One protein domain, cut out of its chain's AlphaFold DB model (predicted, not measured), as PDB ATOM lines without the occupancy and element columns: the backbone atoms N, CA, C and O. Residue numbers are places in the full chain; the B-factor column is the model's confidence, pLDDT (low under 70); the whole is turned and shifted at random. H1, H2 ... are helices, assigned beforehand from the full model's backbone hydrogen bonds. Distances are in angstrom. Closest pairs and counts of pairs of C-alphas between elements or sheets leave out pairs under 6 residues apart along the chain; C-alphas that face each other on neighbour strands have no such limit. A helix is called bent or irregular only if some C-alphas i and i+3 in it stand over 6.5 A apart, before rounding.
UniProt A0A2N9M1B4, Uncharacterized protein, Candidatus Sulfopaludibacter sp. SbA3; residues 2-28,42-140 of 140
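Overview. This is residues 2 to 28 and 42 to 140 of the 140 residues of an uncharacterized protein of Candidatus Sulfopaludibacter sp. SbA3 (UniProt A0A2N9M1B4). An elongated bundle of helices, with three long ones, H3, H4 and H5, running along its length and the shorter H1 along H4 and part of H5. H2 folds back from H1 and packs aslant on H5, and the long loop of residues 67 to 85 lies at the end of the bundle where H3 ends and H4 begins. The printed part has 126 residues with five named helices, H1 to H5 in chain order, and no named strand; the class is all helix. The whole is compact, with a radius of gyration of the C-alphas of 15.1 A, and spans 47 by 26 by 23 A.

Along the chain. The longest helix, H5, covers residues 111 to 139, 42.0 A from first to last C-alpha, from (125.441, 121.830, 161.325) to (89.014, 111.318, 143.238). H3 covers residues 42 to 66, 36.7 A; it is neither bent nor irregular, but only just: C-alphas 52 and 55 are 6.2 A apart. H4 covers residues 86 to 109, 34.7 A. H1, residues 2 to 15, begins at C-alpha 2, (125.817, 107.183, 159.271), and is 20.2 A long; H2, residues 20 to 28, is 12.6 A long.

Arrangement. H5 is the hub, touching the four other helices. H3 and H5 touch with 48 pairs of C-alphas within 8 A, the closest those of Leu 56 and Ala 125 at 4.5 A, at a shallow tilt of 17 degrees, the same way. H4 and H5 form a helical hairpin at a shallow tilt of 19 degrees; they touch with residues 103 to 108 and 113 to 117 alone, the closest C-alphas being those of Gly 107 and Ala 114, 4.5 A apart. H3 and H4, also a helical hairpin, only just touch, with 3 pairs of C-alphas within 8 A, the closest those of Thr 64 and Ala 89 at 6.3 A. H1 touches H4, opposite ways at a shallow tilt of 18 degrees, with the C-alphas of Leu 11 and Ala 99 closest at 5.7 A. H1, H3, H4 and H5 make a bundle, a group of helices set along each other. H2 touches H5 at a steep tilt of 50 degrees, the C-alphas of Thr 24 and Thr 124 closest at 6.2 A. H1 and H3 are apart, and so are H2 and H4. In H1, H2 and H4 every O i to N i+4 pair is within hydrogen-bond range; in H3 18 of 21 are, and in H5 22 of 25.

Size, cuts and confidence. The two C-alphas farthest apart, those of Asn 42 and Asn 81, are 48.4 A apart. Residues 29 to 41 are not printed, and C-alphas 28 and 42 are 21.5 A apart across this cut. The link from H3 to H4 is long, with 19 residues; those from H1 to H2 and from H4 to H5 are tight. The mean pLDDT of the printed part is 77.8, and residues 2 to 28 and 139 to 140 are under 70.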
ATOM      1  N   GLN A   2     126.777 108.125 159.876       44.16
ATOM      2  CA  GLN A   2     125.817 107.183 159.271       44.16
ATOM      3  C   GLN A   2     124.565 106.879 160.127       44.16
ATOM      4  O   GLN A   2     123.457 106.889 159.608       44.16
ATOM      5  N   ARG A   3     124.709 106.716 161.452       53.25
ATOM      6  CA  ARG A   3     123.577 106.497 162.382       53.25
ATOM      7  C   ARG A   3     122.595 107.672 162.479       53.25
ATOM      8  O   ARG A   3     121.402 107.451 162.624       53.25
ATOM      9  N   LEU A   4     123.086 108.910 162.390       53.47
ATOM     10  CA  LEU A   4     122.240 110.109 162.452       53.47
ATOM     11  C   LEU A   4     121.532 110.363 161.118       53.47
ATOM     12  O   LEU A   4     120.408 110.845 161.106       53.47
ATOM     13  N   VAL A   5     122.173 109.987 160.009       54.53
ATOM     14  CA  VAL A   5     121.557 109.990 158.677       54.53
ATOM     15  C   VAL A   5     120.430 108.964 158.609       54.53
ATOM     16  O   VAL A   5     119.328 109.303 158.201       54.53
ATOM     17  N   LEU A   6     120.672 107.746 159.099       53.53
ATOM     18  CA  LEU A   6     119.643 106.714 159.239       53.53
ATOM     19  C   LEU A   6     118.497 107.165 160.150       53.53
ATOM     20  O   LEU A   6     117.348 106.968 159.792       53.53
ATOM     21  N   ALA A   7     118.778 107.819 161.281       56.28
ATOM     22  CA  ALA A   7     117.734 108.353 162.157       56.28
ATOM     23  C   ALA A   7     116.906 109.463 161.485       56.28
ATOM     24  O   ALA A   7     115.687 109.451 161.596       56.28
ATOM     25  N   ALA A   8     117.541 110.386 160.755       55.66
ATOM     26  CA  ALA A   8     116.838 111.419 159.991       55.66
ATOM     27  C   ALA A   8     115.968 110.822 158.871       55.66
ATOM     28  O   ALA A   8     114.835 111.252 158.660       55.66
ATOM     29  N   LEU A   9     116.475 109.788 158.196       54.88
ATOM     30  CA  LEU A   9     115.740 109.038 157.178       54.88
ATOM     31  C   LEU A   9     114.580 108.235 157.778       54.88
ATOM     32  O   LEU A   9     113.500 108.211 157.199       54.88
ATOM     33  N   LEU A  10     114.767 107.637 158.958       56.91
ATOM     34  CA  LEU A  10     113.715 106.926 159.688       56.91
ATOM     35  C   LEU A  10     112.630 107.886 160.195       56.91
ATOM     36  O   LEU A  10     111.445 107.582 160.092       56.91
ATOM     37  N   LEU A  11     113.013 109.069 160.678       54.81
ATOM     38  CA  LEU A  11     112.074 110.124 161.067       54.81
ATOM     39  C   LEU A  11     111.257 110.617 159.871       54.81
ATOM     40  O   LEU A  11     110.050 110.794 159.995       54.81
ATOM     41  N   SER A  12     111.887 110.755 158.700       50.16
ATOM     42  CA  SER A  12     111.161 111.027 157.459       50.16
ATOM     43  C   SER A  12     110.235 109.859 157.090       50.16
ATOM     44  O   SER A  12     109.071 110.091 156.801       50.16
ATOM     45  N   SER A  13     110.682 108.599 157.209       51.69
ATOM     46  CA  SER A  13     109.851 107.396 156.980       51.69
ATOM     47  C   SER A  13     108.620 107.284 157.874       51.69
ATOM     48  O   SER A  13     107.625 106.734 157.432       51.69
ATOM     49  N   ALA A  14     108.651 107.842 159.087       52.97
ATOM     50  CA  ALA A  14     107.488 107.879 159.970       52.97
ATOM     51  C   ALA A  14     106.435 108.908 159.520       52.97
ATOM     52  O   ALA A  14     105.251 108.722 159.781       52.97
ATOM     53  N   VAL A  15     106.861 109.980 158.840       54.44
ATOM     54  CA  VAL A  15     105.973 110.983 158.219       54.44
ATOM     55  C   VAL A  15     105.336 110.436 156.933       54.44
ATOM     56  O   VAL A  15     104.266 110.880 156.523       54.44
ATOM     57  N   PHE A  16     105.977 109.451 156.309       55.53
ATOM     58  CA  PHE A  16     105.495 108.768 155.121       55.53
ATOM     59  C   PHE A  16     104.532 107.634 155.498       55.53
ATOM     60  O   PHE A  16     104.842 106.794 156.339       55.53
ATOM     61  N   GLY A  17     103.379 107.541 154.829       52.09
ATOM     62  CA  GLY A  17     102.730 106.231 154.685       52.09
ATOM     63  C   GLY A  17     103.758 105.227 154.137       52.09
ATOM     64  O   GLY A  17     104.670 105.634 153.408       52.09
ATOM     65  N   GLN A  18     103.665 103.948 154.519       46.09
ATOM     66  CA  GLN A  18     104.751 102.966 154.345       46.09
ATOM     67  C   GLN A  18     105.296 102.855 152.903       46.09
ATOM     68  O   GLN A  18     106.471 102.541 152.723       46.09
ATOM     69  N   ASP A  19     104.501 103.216 151.896       45.41
ATOM     70  CA  ASP A  19     104.864 103.140 150.476       45.41
ATOM     71  C   ASP A  19     105.753 104.296 149.972       45.41
ATOM     72  O   ASP A  19     106.443 104.166 148.960       45.41
ATOM     73  N   ILE A  20     105.799 105.435 150.674       51.75
ATOM     74  CA  ILE A  20     106.469 106.659 150.184       51.75
ATOM     75  C   ILE A  20     107.934 106.759 150.662       51.75
ATOM     76  O   ILE A  20     108.771 107.443 150.055       51.75
ATOM     77  N   ALA A  21     108.286 106.020 151.719       51.69
ATOM     78  CA  ALA A  21     109.626 106.026 152.303       51.69
ATOM     79  C   ALA A  21     110.706 105.543 151.312       51.69
ATOM     80  O   ALA A  21     111.786 106.133 151.239       51.69
ATOM     81  N   ALA A  22     110.402 104.520 150.507       51.50
ATOM     82  CA  ALA A  22     111.331 103.959 149.524       51.50
ATOM     83  C   ALA A  22     111.604 104.918 148.348       51.50
ATOM     84  O   ALA A  22     112.757 105.094 147.947       51.50
ATOM     85  N   SER A  23     110.566 105.592 147.845       54.19
ATOM     86  CA  SER A  23     110.665 106.560 146.740       54.19
ATOM     87  C   SER A  23     111.396 107.838 147.145       54.19
ATOM     88  O   SER A  23     112.131 108.426 146.357       54.19
ATOM     89  N   THR A  24     111.250 108.260 148.400       52.19
ATOM     90  CA  THR A  24     112.011 109.400 148.920       52.19
ATOM     91  C   THR A  24     113.487 109.031 149.076       52.19
ATOM     92  O   THR A  24     114.363 109.807 148.695       52.19
ATOM     93  N   LEU A  25     113.779 107.822 149.573       57.00
ATOM     94  CA  LEU A  25     115.144 107.332 149.784       57.00
ATOM     95  C   LEU A  25     115.951 107.224 148.478       57.00
ATOM     96  O   LEU A  25     117.142 107.537 148.478       57.00
ATOM     97  N   SER A  26     115.315 106.829 147.369       61.12
ATOM     98  CA  SER A  26     115.962 106.756 146.050       61.12
ATOM     99  C   SER A  26     116.239 108.133 145.432       61.12
ATOM    100  O   SER A  26     117.194 108.286 144.671       61.12
ATOM    101  N   LEU A  27     115.460 109.153 145.801       58.59
ATOM    102  CA  LEU A  27     115.583 110.516 145.280       58.59
ATOM    103  C   LEU A  27     116.594 111.383 146.049       58.59
ATOM    104  O   LEU A  27     117.211 112.272 145.459       58.59
ATOM    105  N   VAL A  28     116.825 111.116 147.339       57.16
ATOM    106  CA  VAL A  28     117.814 111.836 148.171       57.16
ATOM    107  C   VAL A  28     119.205 111.949 147.516       57.16
ATOM    108  O   VAL A  28     119.716 113.070 147.441       57.16
ATOM    109  N   ASN A  42     127.322 128.486 159.038       78.94
ATOM    110  CA  ASN A  42     126.322 127.770 159.845       78.94
ATOM    111  C   ASN A  42     124.976 128.519 159.917       78.94
ATOM    112  O   ASN A  42     123.925 127.881 159.964       78.94
ATOM    113  N   ARG A  43     124.985 129.861 159.889       82.19
ATOM    114  CA  ARG A  43     123.750 130.664 159.870       82.19
ATOM    115  C   ARG A  43     122.979 130.499 158.563       82.19
ATOM    116  O   ARG A  43     121.757 130.376 158.604       82.19
ATOM    117  N   ASP A  44     123.675 130.431 157.431       86.31
ATOM    118  CA  ASP A  44     123.046 130.255 156.116       86.31
ATOM    119  C   ASP A  44     122.416 128.870 155.974       86.31
ATOM    120  O   ASP A  44     121.325 128.732 155.415       86.31
ATOM    121  N   VAL A  45     123.069 127.844 156.528       82.56
ATOM    122  CA  VAL A  45     122.531 126.478 156.573       82.56
ATOM    123  C   VAL A  45     121.274 126.421 157.441       82.56
ATOM    124  O   VAL A  45     120.254 125.900 157.002       82.56
ATOM    125  N   GLN A  46     121.295 127.032 158.629       85.06
ATOM    126  CA  GLN A  46     120.128 127.087 159.516       85.06
ATOM    127  C   GLN A  46     118.955 127.863 158.902       85.06
ATOM    128  O   GLN A  46     117.802 127.442 159.006       85.06
ATOM    129  N   LYS A  47     119.228 128.978 158.212       89.38
ATOM    130  CA  LYS A  47     118.207 129.720 157.462       89.38
ATOM    131  C   LYS A  47     117.633 128.878 156.321       89.38
ATOM    132  O   LYS A  47     116.420 128.854 156.138       89.38
ATOM    133  N   SER A  48     118.487 128.156 155.595       89.56
ATOM    134  CA  SER A  48     118.066 127.255 154.516       89.56
ATOM    135  C   SER A  48     117.193 126.109 155.037       89.56
ATOM    136  O   SER A  48     116.183 125.797 154.413       89.56
ATOM    137  N   TRP A  49     117.533 125.527 156.193       90.44
ATOM    138  CA  TRP A  49     116.719 124.501 156.853       90.44
ATOM    139  C   TRP A  49     115.331 125.036 157.210       90.44
ATOM    140  O   TRP A  49     114.338 124.456 156.779       90.44
ATOM    141  N   LYS A  50     115.233 126.205 157.859       91.69
ATOM    142  CA  LYS A  50     113.931 126.834 158.147       91.69
ATOM    143  C   LYS A  50     113.101 127.069 156.883       91.69
ATOM    144  O   LYS A  50     111.910 126.786 156.874       91.69
ATOM    145  N   LEU A  51     113.730 127.549 155.808       92.56
ATOM    146  CA  LEU A  51     113.054 127.760 154.523       92.56
ATOM    147  C   LEU A  51     112.610 126.447 153.864       92.56
ATOM    148  O   LEU A  51     111.607 126.440 153.158       92.56
ATOM    149  N   SER A  52     113.317 125.338 154.095       88.62
ATOM    150  CA  SER A  52     112.929 124.021 153.574       88.62
ATOM    151  C   SER A  52     111.656 123.460 154.216       88.62
ATOM    152  O   SER A  52     110.971 122.661 153.583       88.62
ATOM    153  N   LEU A  53     111.294 123.921 155.420       93.19
ATOM    154  CA  LEU A  53     110.060 123.510 156.095       93.19
ATOM    155  C   LEU A  53     108.803 124.053 155.404       93.19
ATOM    156  O   LEU A  53     107.746 123.442 155.507       93.19
ATOM    157  N   VAL A  54     108.898 125.175 154.685       94.19
ATOM    158  CA  VAL A  54     107.747 125.789 154.002       94.19
ATOM    159  C   VAL A  54     107.135 124.853 152.949       94.19
ATOM    160  O   VAL A  54     105.960 124.516 153.088       94.19
ATOM    161  N   PRO A  55     107.881 124.384 151.924       89.50
ATOM    162  CA  PRO A  55     107.327 123.444 150.952       89.50
ATOM    163  C   PRO A  55     106.941 122.104 151.592       89.50
ATOM    164  O   PRO A  55     105.959 121.503 151.170       89.50
ATOM    165  N   LEU A  56     107.659 121.659 152.631       87.62
ATOM    166  CA  LEU A  56     107.321 120.443 153.375       87.62
ATOM    167  C   LEU A  56     105.922 120.538 153.997       87.62
ATOM    168  O   LEU A  56     105.073 119.689 153.740       87.62
ATOM    169  N   LEU A  57     105.662 121.586 154.779       91.75
ATOM    170  CA  LEU A  57     104.373 121.787 155.442       91.75
ATOM    171  C   LEU A  57     103.241 122.018 154.435       91.75
ATOM    172  O   LEU A  57     102.135 121.514 154.633       91.75
ATOM    173  N   ALA A  58     103.512 122.727 153.335       91.44
ATOM    174  CA  ALA A  58     102.550 122.896 152.249       91.44
ATOM    175  C   ALA A  58     102.155 121.549 151.618       91.44
ATOM    176  O   ALA A  58     100.966 121.274 151.467       91.44
ATOM    177  N   ALA A  59     103.128 120.680 151.324       87.25
ATOM    178  CA  ALA A  59     102.867 119.349 150.780       87.25
ATOM    179  C   ALA A  59     102.059 118.475 151.753       87.25
ATOM    180  O   ALA A  59     101.080 117.863 151.347       87.25
ATOM    181  N   GLN A  60     102.400 118.478 153.047       89.19
ATOM    182  CA  GLN A  60     101.639 117.748 154.075       89.19
ATOM    183  C   GLN A  60     100.192 118.253 154.203       89.19
ATOM    184  O   GLN A  60      99.266 117.474 154.444       89.19
ATOM    185  N   SER A  61      99.983 119.555 154.000       91.00
ATOM    186  CA  SER A  61      98.651 120.165 154.012       91.00
ATOM    187  C   SER A  61      97.838 119.767 152.780       91.00
ATOM    188  O   SER A  61      96.675 119.399 152.920       91.00
ATOM    189  N   LEU A  62      98.454 119.773 151.593       89.69
ATOM    190  CA  LEU A  62      97.839 119.289 150.352       89.69
ATOM    191  C   LEU A  62      97.482 117.806 150.433       89.69
ATOM    192  O   LEU A  62      96.384 117.421 150.056       89.69
ATOM    193  N   ASP A  63      98.377 116.985 150.967       88.31
ATOM    194  CA  ASP A  63      98.162 115.552 151.136       88.31
ATOM    195  C   ASP A  63      97.006 115.269 152.106       88.31
ATOM    196  O   ASP A  63      96.107 114.483 151.806       88.31
ATOM    197  N   THR A  64      96.946 116.006 153.220       89.56
ATOM    198  CA  THR A  64      95.808 115.975 154.156       89.56
ATOM    199  C   THR A  64      94.503 116.414 153.487       89.56
ATOM    200  O   THR A  64      93.477 115.765 153.677       89.56
ATOM    201  N   ALA A  65      94.531 117.488 152.692       89.94
ATOM    202  CA  ALA A  65      93.359 117.980 151.974       89.94
ATOM    203  C   ALA A  65      92.872 116.973 150.919       89.94
ATOM    204  O   ALA A  65      91.678 116.701 150.850       89.94
ATOM    205  N   SER A  66      93.789 116.364 150.162       87.56
ATOM    206  CA  SER A  66      93.475 115.339 149.154       87.56
ATOM    207  C   SER A  66      92.920 114.047 149.765       87.56
ATOM    208  O   SER A  66      92.162 113.323 149.122       87.56
ATOM    209  N   SER A  67      93.274 113.776 151.026       86.12
ATOM    210  CA  SER A  67      92.798 112.616 151.781       86.12
ATOM    211  C   SER A  67      91.472 112.879 152.497       86.12
ATOM    212  O   SER A  67      90.876 111.950 153.033       86.12
ATOM    213  N   TRP A  68      90.997 114.126 152.562       89.25
ATOM    214  CA  TRP A  68      89.875 114.479 153.427       89.25
ATOM    215  C   TRP A  68      88.591 113.750 153.030       89.25
ATOM    216  O   TRP A  68      88.128 113.838 151.896       89.25
ATOM    217  N   GLY A  69      87.993 113.034 153.982       87.62
ATOM    218  CA  GLY A  69      86.790 112.257 153.726       87.62
ATOM    219  C   GLY A  69      87.012 111.014 152.862       87.62
ATOM    220  O   GLY A  69      86.019 110.399 152.492       87.62
ATOM    221  N   GLN A  70      88.242 110.601 152.559       87.81
ATOM    222  CA  GLN A  70      88.517 109.294 151.947       87.81
ATOM    223  C   GLN A  70      88.310 108.163 152.961       87.81
ATOM    224  O   GLN A  70      88.327 108.406 154.169       87.81
ATOM    225  N   VAL A  71      88.094 106.931 152.491       87.81
ATOM    226  CA  VAL A  71      88.066 105.747 153.371       87.81
ATOM    227  C   VAL A  71      89.468 105.523 153.938       87.81
ATOM    228  O   VAL A  71      90.441 105.548 153.192       87.81
ATOM    229  N   GLU A  72      89.567 105.334 155.252       83.44
ATOM    230  CA  GLU A  72      90.836 105.127 155.950       83.44
ATOM    231  C   GLU A  72      90.904 103.686 156.457       83.44
ATOM    232  O   GLU A  72      90.170 103.302 157.369       83.44
ATOM    233  N   GLU A  73      91.783 102.885 155.854       81.94
ATOM    234  CA  GLU A  73      91.956 101.473 156.211       81.94
ATOM    235  C   GLU A  73      92.720 101.295 157.523       81.94
ATOM    236  O   GLU A  73      92.600 100.259 158.177       81.94
ATOM    237  N   ASN A  74      93.491 102.303 157.943       77.19
ATOM    238  CA  ASN A  74      94.216 102.241 159.196       77.19
ATOM    239  C   ASN A  74      93.280 102.558 160.379       77.19
ATOM    240  O   ASN A  74      92.927 103.723 160.581       77.19
ATOM    241  N   PRO A  75      92.942 101.585 161.250       74.81
ATOM    242  CA  PRO A  75      92.012 101.805 162.359       74.81
ATOM    243  C   PRO A  75      92.534 102.801 163.408       74.81
ATOM    244  O   PRO A  75      91.744 103.356 164.170       74.81
ATOM    245  N   LEU A  76      93.847 103.065 163.457       76.62
ATOM    246  CA  LEU A  76      94.416 104.102 164.327       76.62
ATOM    247  C   LEU A  76      94.130 105.516 163.806       76.62
ATOM    248  O   LEU A  76      94.026 106.457 164.602       76.62
ATOM    249  N   LEU A  77      94.009 105.657 162.485       73.62
ATOM    250  CA  LEU A  77      93.745 106.916 161.796       73.62
ATOM    251  C   LEU A  77      92.262 107.090 161.455       73.62
ATOM    252  O   LEU A  77      91.816 108.228 161.338       73.62
ATOM    253  N   ALA A  78      91.493 106.010 161.338       78.25
ATOM    254  CA  ALA A  78      90.090 106.051 160.961       78.25
ATOM    255  C   ALA A  78      89.237 106.837 161.973       78.25
ATOM    256  O   ALA A  78      89.321 106.651 163.193       78.25
ATOM    257  N   GLY A  79      88.397 107.741 161.463       78.31
ATOM    258  CA  GLY A  79      87.348 108.389 162.248       78.31
ATOM    259  C   GLY A  79      86.227 107.416 162.633       78.31
ATOM    260  O   GLY A  79      86.191 106.270 162.193       78.31
ATOM    261  N   SER A  80      85.249 107.887 163.413       79.94
ATOM    262  CA  SER A  80      84.077 107.086 163.816       79.94
ATOM    263  C   SER A  80      83.237 106.570 162.638       79.94
ATOM    264  O   SER A  80      82.469 105.629 162.799       79.94
ATOM    265  N   ASN A  81      83.386 107.176 161.461       84.69
ATOM    266  CA  ASN A  81      82.744 106.791 160.208       84.69
ATOM    267  C   ASN A  81      83.665 105.992 159.264       84.69
ATOM    268  O   ASN A  81      83.304 105.800 158.106       84.69
ATOM    269  N   GLY A  82      84.855 105.575 159.717       86.25
ATOM    270  CA  GLY A  82      85.833 104.851 158.895       86.25
ATOM    271  C   GLY A  82      86.547 105.714 157.849       86.25
ATOM    272  O   GLY A  82      87.129 105.183 156.909       86.25
ATOM    273  N   ARG A  83      86.464 107.046 157.961       89.62
ATOM    274  CA  ARG A  83      87.016 107.985 156.974       89.62
ATOM    275  C   ARG A  83      88.093 108.869 157.588       89.62
ATOM    276  O   ARG A  83      88.105 109.105 158.799       89.62
ATOM    277  N   PHE A  84      88.969 109.387 156.737       88.00
ATOM    278  CA  PHE A  84      89.958 110.381 157.119       88.00
ATOM    279  C   PHE A  84      89.263 111.692 157.509       88.00
ATOM    280  O   PHE A  84      88.408 112.209 156.783       88.00
ATOM    281  N   GLY A  85      89.642 112.259 158.652       88.12
ATOM    282  CA  GLY A  85      89.078 113.515 159.142       88.12
ATOM    283  C   GLY A  85      89.984 114.211 160.149       88.12
ATOM    284  O   GLY A  85      91.194 113.997 160.176       88.12
ATOM    285  N   MET A  86      89.397 115.035 161.020       89.62
ATOM    286  CA  MET A  86      90.156 115.882 161.952       89.62
ATOM    287  C   MET A  86      91.103 115.086 162.864       89.62
ATOM    288  O   MET A  86      92.224 115.516 163.118       89.62
ATOM    289  N   ARG A  87      90.680 113.901 163.327       86.56
ATOM    290  CA  ARG A  87      91.522 113.011 164.140       86.56
ATOM    291  C   ARG A  87      92.751 112.542 163.358       86.56
ATOM    292  O   ARG A  87      93.867 112.668 163.850       86.56
ATOM    293  N   SER A  88      92.542 112.032 162.148       85.94
ATOM    294  CA  SER A  88      93.586 111.531 161.247       85.94
ATOM    295  C   SER A  88      94.584 112.638 160.903       85.94
ATOM    296  O   SER A  88      95.792 112.453 161.040       85.94
ATOM    297  N   ALA A  89      94.074 113.827 160.561       89.12
ATOM    298  CA  ALA A  89      94.880 115.017 160.318       89.12
ATOM    299  C   ALA A  89      95.713 115.397 161.552       89.12
ATOM    300  O   ALA A  89      96.917 115.612 161.439       89.12
ATOM    301  N   GLY A  90      95.102 115.413 162.741       88.50
ATOM    302  CA  GLY A  90      95.796 115.698 163.997       88.50
ATOM    303  C   GLY A  90      96.951 114.733 164.271       88.50
ATOM    304  O   GLY A  90      98.046 115.172 164.624       88.50
ATOM    305  N   VAL A  91      96.750 113.430 164.050       85.25
ATOM    306  CA  VAL A  91      97.817 112.425 164.185       85.25
ATOM    307  C   VAL A  91      98.933 112.676 163.168       85.25
ATOM    308  O   VAL A  91     100.100 112.748 163.550       85.25
ATOM    309  N   LYS A  92      98.587 112.892 161.895       85.25
ATOM    310  CA  LYS A  92      99.556 113.144 160.819       85.25
ATOM    311  C   LYS A  92     100.423 114.374 161.098       85.25
ATOM    312  O   LYS A  92     101.649 114.291 161.065       85.25
ATOM    313  N   PHE A  93      99.806 115.493 161.479       87.38
ATOM    314  CA  PHE A  93     100.535 116.713 161.837       87.38
ATOM    315  C   PHE A  93     101.339 116.578 163.134       87.38
ATOM    316  O   PHE A  93     102.396 117.197 163.250       87.38
ATOM    317  N   SER A  94     100.902 115.746 164.084       86.81
ATOM    318  CA  SER A  94     101.690 115.455 165.289       86.81
ATOM    319  C   SER A  94     102.993 114.736 164.940       86.81
ATOM    320  O   SER A  94     104.053 115.097 165.452       86.81
ATOM    321  N   ILE A  95     102.938 113.771 164.018       83.44
ATOM    322  CA  ILE A  95     104.126 113.061 163.526       83.44
ATOM    323  C   ILE A  95     105.073 114.032 162.807       83.44
ATOM    324  O   ILE A  95     106.264 114.066 163.122       83.44
ATOM    325  N   VAL A  96     104.546 114.878 161.912       86.44
ATOM    326  CA  VAL A  96     105.332 115.930 161.240       86.44
ATOM    327  C   VAL A  96     105.991 116.862 162.262       86.44
ATOM    328  O   VAL A  96     107.183 117.146 162.156       86.44
ATOM    329  N   GLY A  97     105.257 117.308 163.283       87.75
ATOM    330  CA  GLY A  97     105.783 118.184 164.331       87.75
ATOM    331  C   GLY A  97     106.928 117.552 165.128       87.75
ATOM    332  O   GLY A  97     107.946 118.206 165.361       87.75
ATOM    333  N   ILE A  98     106.803 116.272 165.496       87.06
ATOM    334  CA  ILE A  98     107.865 115.521 166.185       87.06
ATOM    335  C   ILE A  98     109.100 115.382 165.287       87.06
ATOM    336  O   ILE A  98     110.220 115.583 165.761       87.06
ATOM    337  N   ALA A  99     108.915 115.094 163.995       85.38
ATOM    338  CA  ALA A  99     110.015 115.005 163.040       85.38
ATOM    339  C   ALA A  99     110.754 116.347 162.898       85.38
ATOM    340  O   ALA A  99     111.974 116.392 163.056       85.38
ATOM    341  N   VAL A 100     110.028 117.456 162.722       89.81
ATOM    342  CA  VAL A 100     110.613 118.807 162.645       89.81
ATOM    343  C   VAL A 100     111.348 119.181 163.936       89.81
ATOM    344  O   VAL A 100     112.423 119.785 163.890       89.81
ATOM    345  N   LEU A 101     110.814 118.803 165.101       89.44
ATOM    346  CA  LEU A 101     111.492 119.013 166.380       89.44
ATOM    347  C   LEU A 101     112.794 118.205 166.464       89.44
ATOM    348  O   LEU A 101     113.824 118.739 166.881       89.44
ATOM    349  N   ALA A 102     112.779 116.942 166.039       86.38
ATOM    350  CA  ALA A 102     113.975 116.110 166.001       86.38
ATOM    351  C   ALA A 102     115.031 116.682 165.041       86.38
ATOM    352  O   ALA A 102     116.201 116.791 165.411       86.38
ATOM    353  N   GLU A 103     114.625 117.133 163.852       88.19
ATOM    354  CA  GLU A 103     115.498 117.833 162.906       88.19
ATOM    355  C   GLU A 103     116.136 119.077 163.516       88.19
ATOM    356  O   GLU A 103     117.342 119.286 163.369       88.19
ATOM    357  N   TYR A 104     115.352 119.883 164.235       89.88
ATOM    358  CA  TYR A 104     115.849 121.073 164.915       89.88
ATOM    359  C   TYR A 104     116.925 120.723 165.951       89.88
ATOM    360  O   TYR A 104     118.004 121.323 165.955       89.88
ATOM    361  N   LEU A 105     116.662 119.731 166.809       90.06
ATOM    362  CA  LEU A 105     117.602 119.295 167.843       90.06
ATOM    363  C   LEU A 105     118.889 118.725 167.229       90.06
ATOM    364  O   LEU A 105     119.990 119.088 167.649       90.06
ATOM    365  N   ILE A 106     118.770 117.896 166.188       84.19
ATOM    366  CA  ILE A 106     119.917 117.313 165.479       84.19
ATOM    367  C   ILE A 106     120.719 118.401 164.761       84.19
ATOM    368  O   ILE A 106     121.944 118.448 164.889       84.19
ATOM    369  N   GLY A 107     120.045 119.286 164.025       82.75
ATOM    370  CA  GLY A 107     120.660 120.358 163.250       82.75
ATOM    371  C   GLY A 107     121.359 121.398 164.124       82.75
ATOM    372  O   GLY A 107     122.390 121.937 163.716       82.75
ATOM    373  N   LYS A 108     120.850 121.644 165.339       84.88
ATOM    374  CA  LYS A 108     121.500 122.500 166.339       84.88
ATOM    375  C   LYS A 108     122.849 121.929 166.785       84.88
ATOM    376  O   LYS A 108     123.813 122.684 166.887       84.88
ATOM    377  N   SER A 109     122.932 120.620 167.019       83.69
ATOM    378  CA  SER A 109     124.170 119.955 167.453       83.69
ATOM    379  C   SER A 109     125.123 119.623 166.301       83.69
ATOM    380  O   SER A 109     126.332 119.544 166.506       83.69
ATOM    381  N   HIS A 110     124.606 119.432 165.084       80.94
ATOM    382  CA  HIS A 110     125.377 118.967 163.929       80.94
ATOM    383  C   HIS A 110     125.056 119.791 162.667       80.94
ATOM    384  O   HIS A 110     124.252 119.366 161.831       80.94
ATOM    385  N   PRO A 111     125.738 120.930 162.444       75.31
ATOM    386  CA  PRO A 111     125.441 121.830 161.325       75.31
ATOM    387  C   PRO A 111     125.589 121.179 159.943       75.31
ATOM    388  O   PRO A 111     124.852 121.505 159.019       75.31
ATOM    389  N   LYS A 112     126.504 120.207 159.806       76.75
ATOM    390  CA  LYS A 112     126.676 119.425 158.568       76.75
ATOM    391  C   LYS A 112     125.421 118.616 158.211       76.75
ATOM    392  O   LYS A 112     125.117 118.455 157.035       76.75
ATOM    393  N   ILE A 113     124.674 118.141 159.211       78.12
ATOM    394  CA  ILE A 113     123.439 117.367 159.007       78.12
ATOM    395  C   ILE A 113     122.284 118.295 158.629       78.12
ATOM    396  O   ILE A 113     121.471 117.927 157.790       78.12
ATOM    397  N   ALA A 114     122.250 119.520 159.160       79.00
ATOM    398  CA  ALA A 114     121.238 120.510 158.789       79.00
ATOM    399  C   ALA A 114     121.229 120.805 157.276       79.00
ATOM    400  O   ALA A 114     120.162 120.982 156.696       79.00
ATOM    401  N   GLY A 115     122.399 120.785 156.624       80.38
ATOM    402  CA  GLY A 115     122.496 120.870 155.164       80.38
ATOM    403  C   GLY A 115     121.785 119.707 154.471       80.38
ATOM    404  O   GLY A 115     120.938 119.933 153.619       80.38
ATOM    405  N   MET A 116     122.052 118.471 154.892       80.19
ATOM    406  CA  MET A 116     121.389 117.276 154.355       80.19
ATOM    407  C   MET A 116     119.866 117.300 154.570       80.19
ATOM    408  O   MET A 116     119.116 116.973 153.654       80.19
ATOM    409  N   LEU A 117     119.403 117.743 155.745       82.56
ATOM    410  CA  LEU A 117     117.975 117.840 156.078       82.56
ATOM    411  C   LEU A 117     117.212 118.792 155.148       82.56
ATOM    412  O   LEU A 117     116.065 118.521 154.814       82.56
ATOM    413  N   VAL A 118     117.850 119.857 154.645       85.50
ATOM    414  CA  VAL A 118     117.248 120.731 153.617       85.50
ATOM    415  C   VAL A 118     116.853 119.940 152.371       85.50
ATOM    416  O   VAL A 118     115.777 120.159 151.815       85.50
ATOM    417  N   HIS A 119     117.730 119.048 151.912       81.12
ATOM    418  CA  HIS A 119     117.484 118.246 150.713       81.12
ATOM    419  C   HIS A 119     116.422 117.185 150.974       81.12
ATOM    420  O   HIS A 119     115.536 117.014 150.141       81.12
ATOM    421  N   VAL A 120     116.467 116.546 152.147       80.69
ATOM    422  CA  VAL A 120     115.435 115.597 152.579       80.69
ATOM    423  C   VAL A 120     114.064 116.279 152.602       80.69
ATOM    424  O   VAL A 120     113.169 115.819 151.909       80.69
ATOM    425  N   ASN A 121     113.918 117.434 153.256       85.06
ATOM    426  CA  ASN A 121     112.643 118.159 153.340       85.06
ATOM    427  C   ASN A 121     112.072 118.543 151.974       85.06
ATOM    428  O   ASN A 121     110.865 118.456 151.754       85.06
ATOM    429  N   ARG A 122     112.932 118.942 151.033       85.50
ATOM    430  CA  ARG A 122     112.517 119.247 149.658       85.50
ATOM    431  C   ARG A 122     112.105 117.998 148.886       85.50
ATOM    432  O   ARG A 122     111.085 118.039 148.210       85.50
ATOM    433  N   ALA A 123     112.871 116.913 148.990       80.81
ATOM    434  CA  ALA A 123     112.533 115.645 148.348       80.81
ATOM    435  C   ALA A 123     111.197 115.111 148.881       80.81
ATOM    436  O   ALA A 123     110.305 114.806 148.094       80.81
ATOM    437  N   THR A 124     111.021 115.118 150.204       79.12
ATOM    438  CA  THR A 124     109.760 114.802 150.879       79.12
ATOM    439  C   THR A 124     108.612 115.645 150.332       79.12
ATOM    440  O   THR A 124     107.594 115.099 149.923       79.12
ATOM    441  N   ALA A 125     108.786 116.968 150.263       82.75
ATOM    442  CA  ALA A 125     107.757 117.864 149.746       82.75
ATOM    443  C   ALA A 125     107.351 117.528 148.302       82.75
ATOM    444  O   ALA A 125     106.163 117.501 148.002       82.75
ATOM    445  N   ILE A 126     108.322 117.257 147.423       83.75
ATOM    446  CA  ILE A 126     108.068 116.909 146.017       83.75
ATOM    447  C   ILE A 126     107.249 115.624 145.920       83.75
ATOM    448  O   ILE A 126     106.229 115.599 145.234       83.75
ATOM    449  N   VAL A 127     107.680 114.567 146.611       82.44
ATOM    450  CA  VAL A 127     107.014 113.265 146.539       82.44
ATOM    451  C   VAL A 127     105.597 113.356 147.108       82.44
ATOM    452  O   VAL A 127     104.648 112.949 146.442       82.44
ATOM    453  N   THR A 128     105.434 113.959 148.288       82.62
ATOM    454  CA  THR A 128     104.125 114.127 148.934       82.62
ATOM    455  C   THR A 128     103.181 115.027 148.130       82.62
ATOM    456  O   THR A 128     101.988 114.751 148.033       82.62
ATOM    457  N   ALA A 129     103.681 116.104 147.521       82.12
ATOM    458  CA  ALA A 129     102.851 116.934 146.653       82.12
ATOM    459  C   ALA A 129     102.413 116.164 145.396       82.12
ATOM    460  O   ALA A 129     101.264 116.282 144.984       82.12
ATOM    461  N   GLY A 130     103.296 115.343 144.816       82.56
ATOM    462  CA  GLY A 130     102.968 114.485 143.677       82.56
ATOM    463  C   GLY A 130     101.849 113.490 143.990       82.56
ATOM    464  O   GLY A 130     100.904 113.375 143.209       82.56
ATOM    465  N   THR A 131     101.902 112.829 145.152       84.06
ATOM    466  CA  THR A 131     100.828 111.920 145.591       84.06
ATOM    467  C   THR A 131      99.526 112.669 145.852       84.06
ATOM    468  O   THR A 131      98.475 112.225 145.404       84.06
ATOM    469  N   ALA A 132      99.585 113.839 146.494       84.56
ATOM    470  CA  ALA A 132      98.404 114.661 146.736       84.56
ATOM    471  C   ALA A 132      97.725 115.101 145.426       84.56
ATOM    472  O   ALA A 132      96.508 115.001 145.294       84.56
ATOM    473  N   VAL A 133      98.509 115.550 144.439       84.94
ATOM    474  CA  VAL A 133      98.001 115.930 143.111       84.94
ATOM    475  C   VAL A 133      97.368 114.735 142.408       84.94
ATOM    476  O   VAL A 133      96.260 114.857 141.895       84.94
ATOM    477  N   HIS A 134      98.026 113.573 142.419       81.12
ATOM    478  CA  HIS A 134      97.454 112.349 141.861       81.12
ATOM    479  C   HIS A 134      96.113 111.994 142.526       81.12
ATOM    480  O   HIS A 134      95.137 111.715 141.835       81.12
ATOM    481  N   ASN A 135      96.030 112.084 143.855       84.19
ATOM    482  CA  ASN A 135      94.801 111.811 144.601       84.19
ATOM    483  C   ASN A 135      93.679 112.798 144.259       84.19
ATOM    484  O   ASN A 135      92.529 112.384 144.109       84.19
ATOM    485  N   PHE A 136      93.993 114.086 144.082       82.94
ATOM    486  CA  PHE A 136      93.011 115.063 143.610       82.94
ATOM    487  C   PHE A 136      92.469 114.702 142.227       82.94
ATOM    488  O   PHE A 136      91.261 114.769 142.039       82.94
ATOM    489  N   VAL A 137      93.335 114.277 141.302       82.69
ATOM    490  CA  VAL A 137      92.953 113.918 139.924       82.69
ATOM    491  C   VAL A 137      92.139 112.625 139.852       82.69
ATOM    492  O   VAL A 137      91.267 112.509 139.003       82.69
ATOM    493  N   VAL A 138      92.425 111.632 140.698       78.62
ATOM    494  CA  VAL A 138      91.709 110.343 140.661       78.62
ATOM    495  C   VAL A 138      90.368 110.401 141.397       78.62
ATOM    496  O   VAL A 138      89.466 109.633 141.070       78.62
ATOM    497  N   THR A 139      90.217 111.290 142.384       64.62
ATOM    498  CA  THR A 139      89.014 111.318 143.238       64.62
ATOM    499  C   THR A 139      88.019 112.444 142.922       64.62
ATOM    500  O   THR A 139      86.947 112.464 143.526       64.62
ATOM    501  N   HIS A 140      88.346 113.379 142.024       52.00
ATOM    502  CA  HIS A 140      87.451 114.455 141.563       52.00
ATOM    503  C   HIS A 140      87.295 114.397 140.045       52.00
ATOM    504  O   HIS A 140      86.165 114.652 139.575       52.00
TER     505      HIS A 140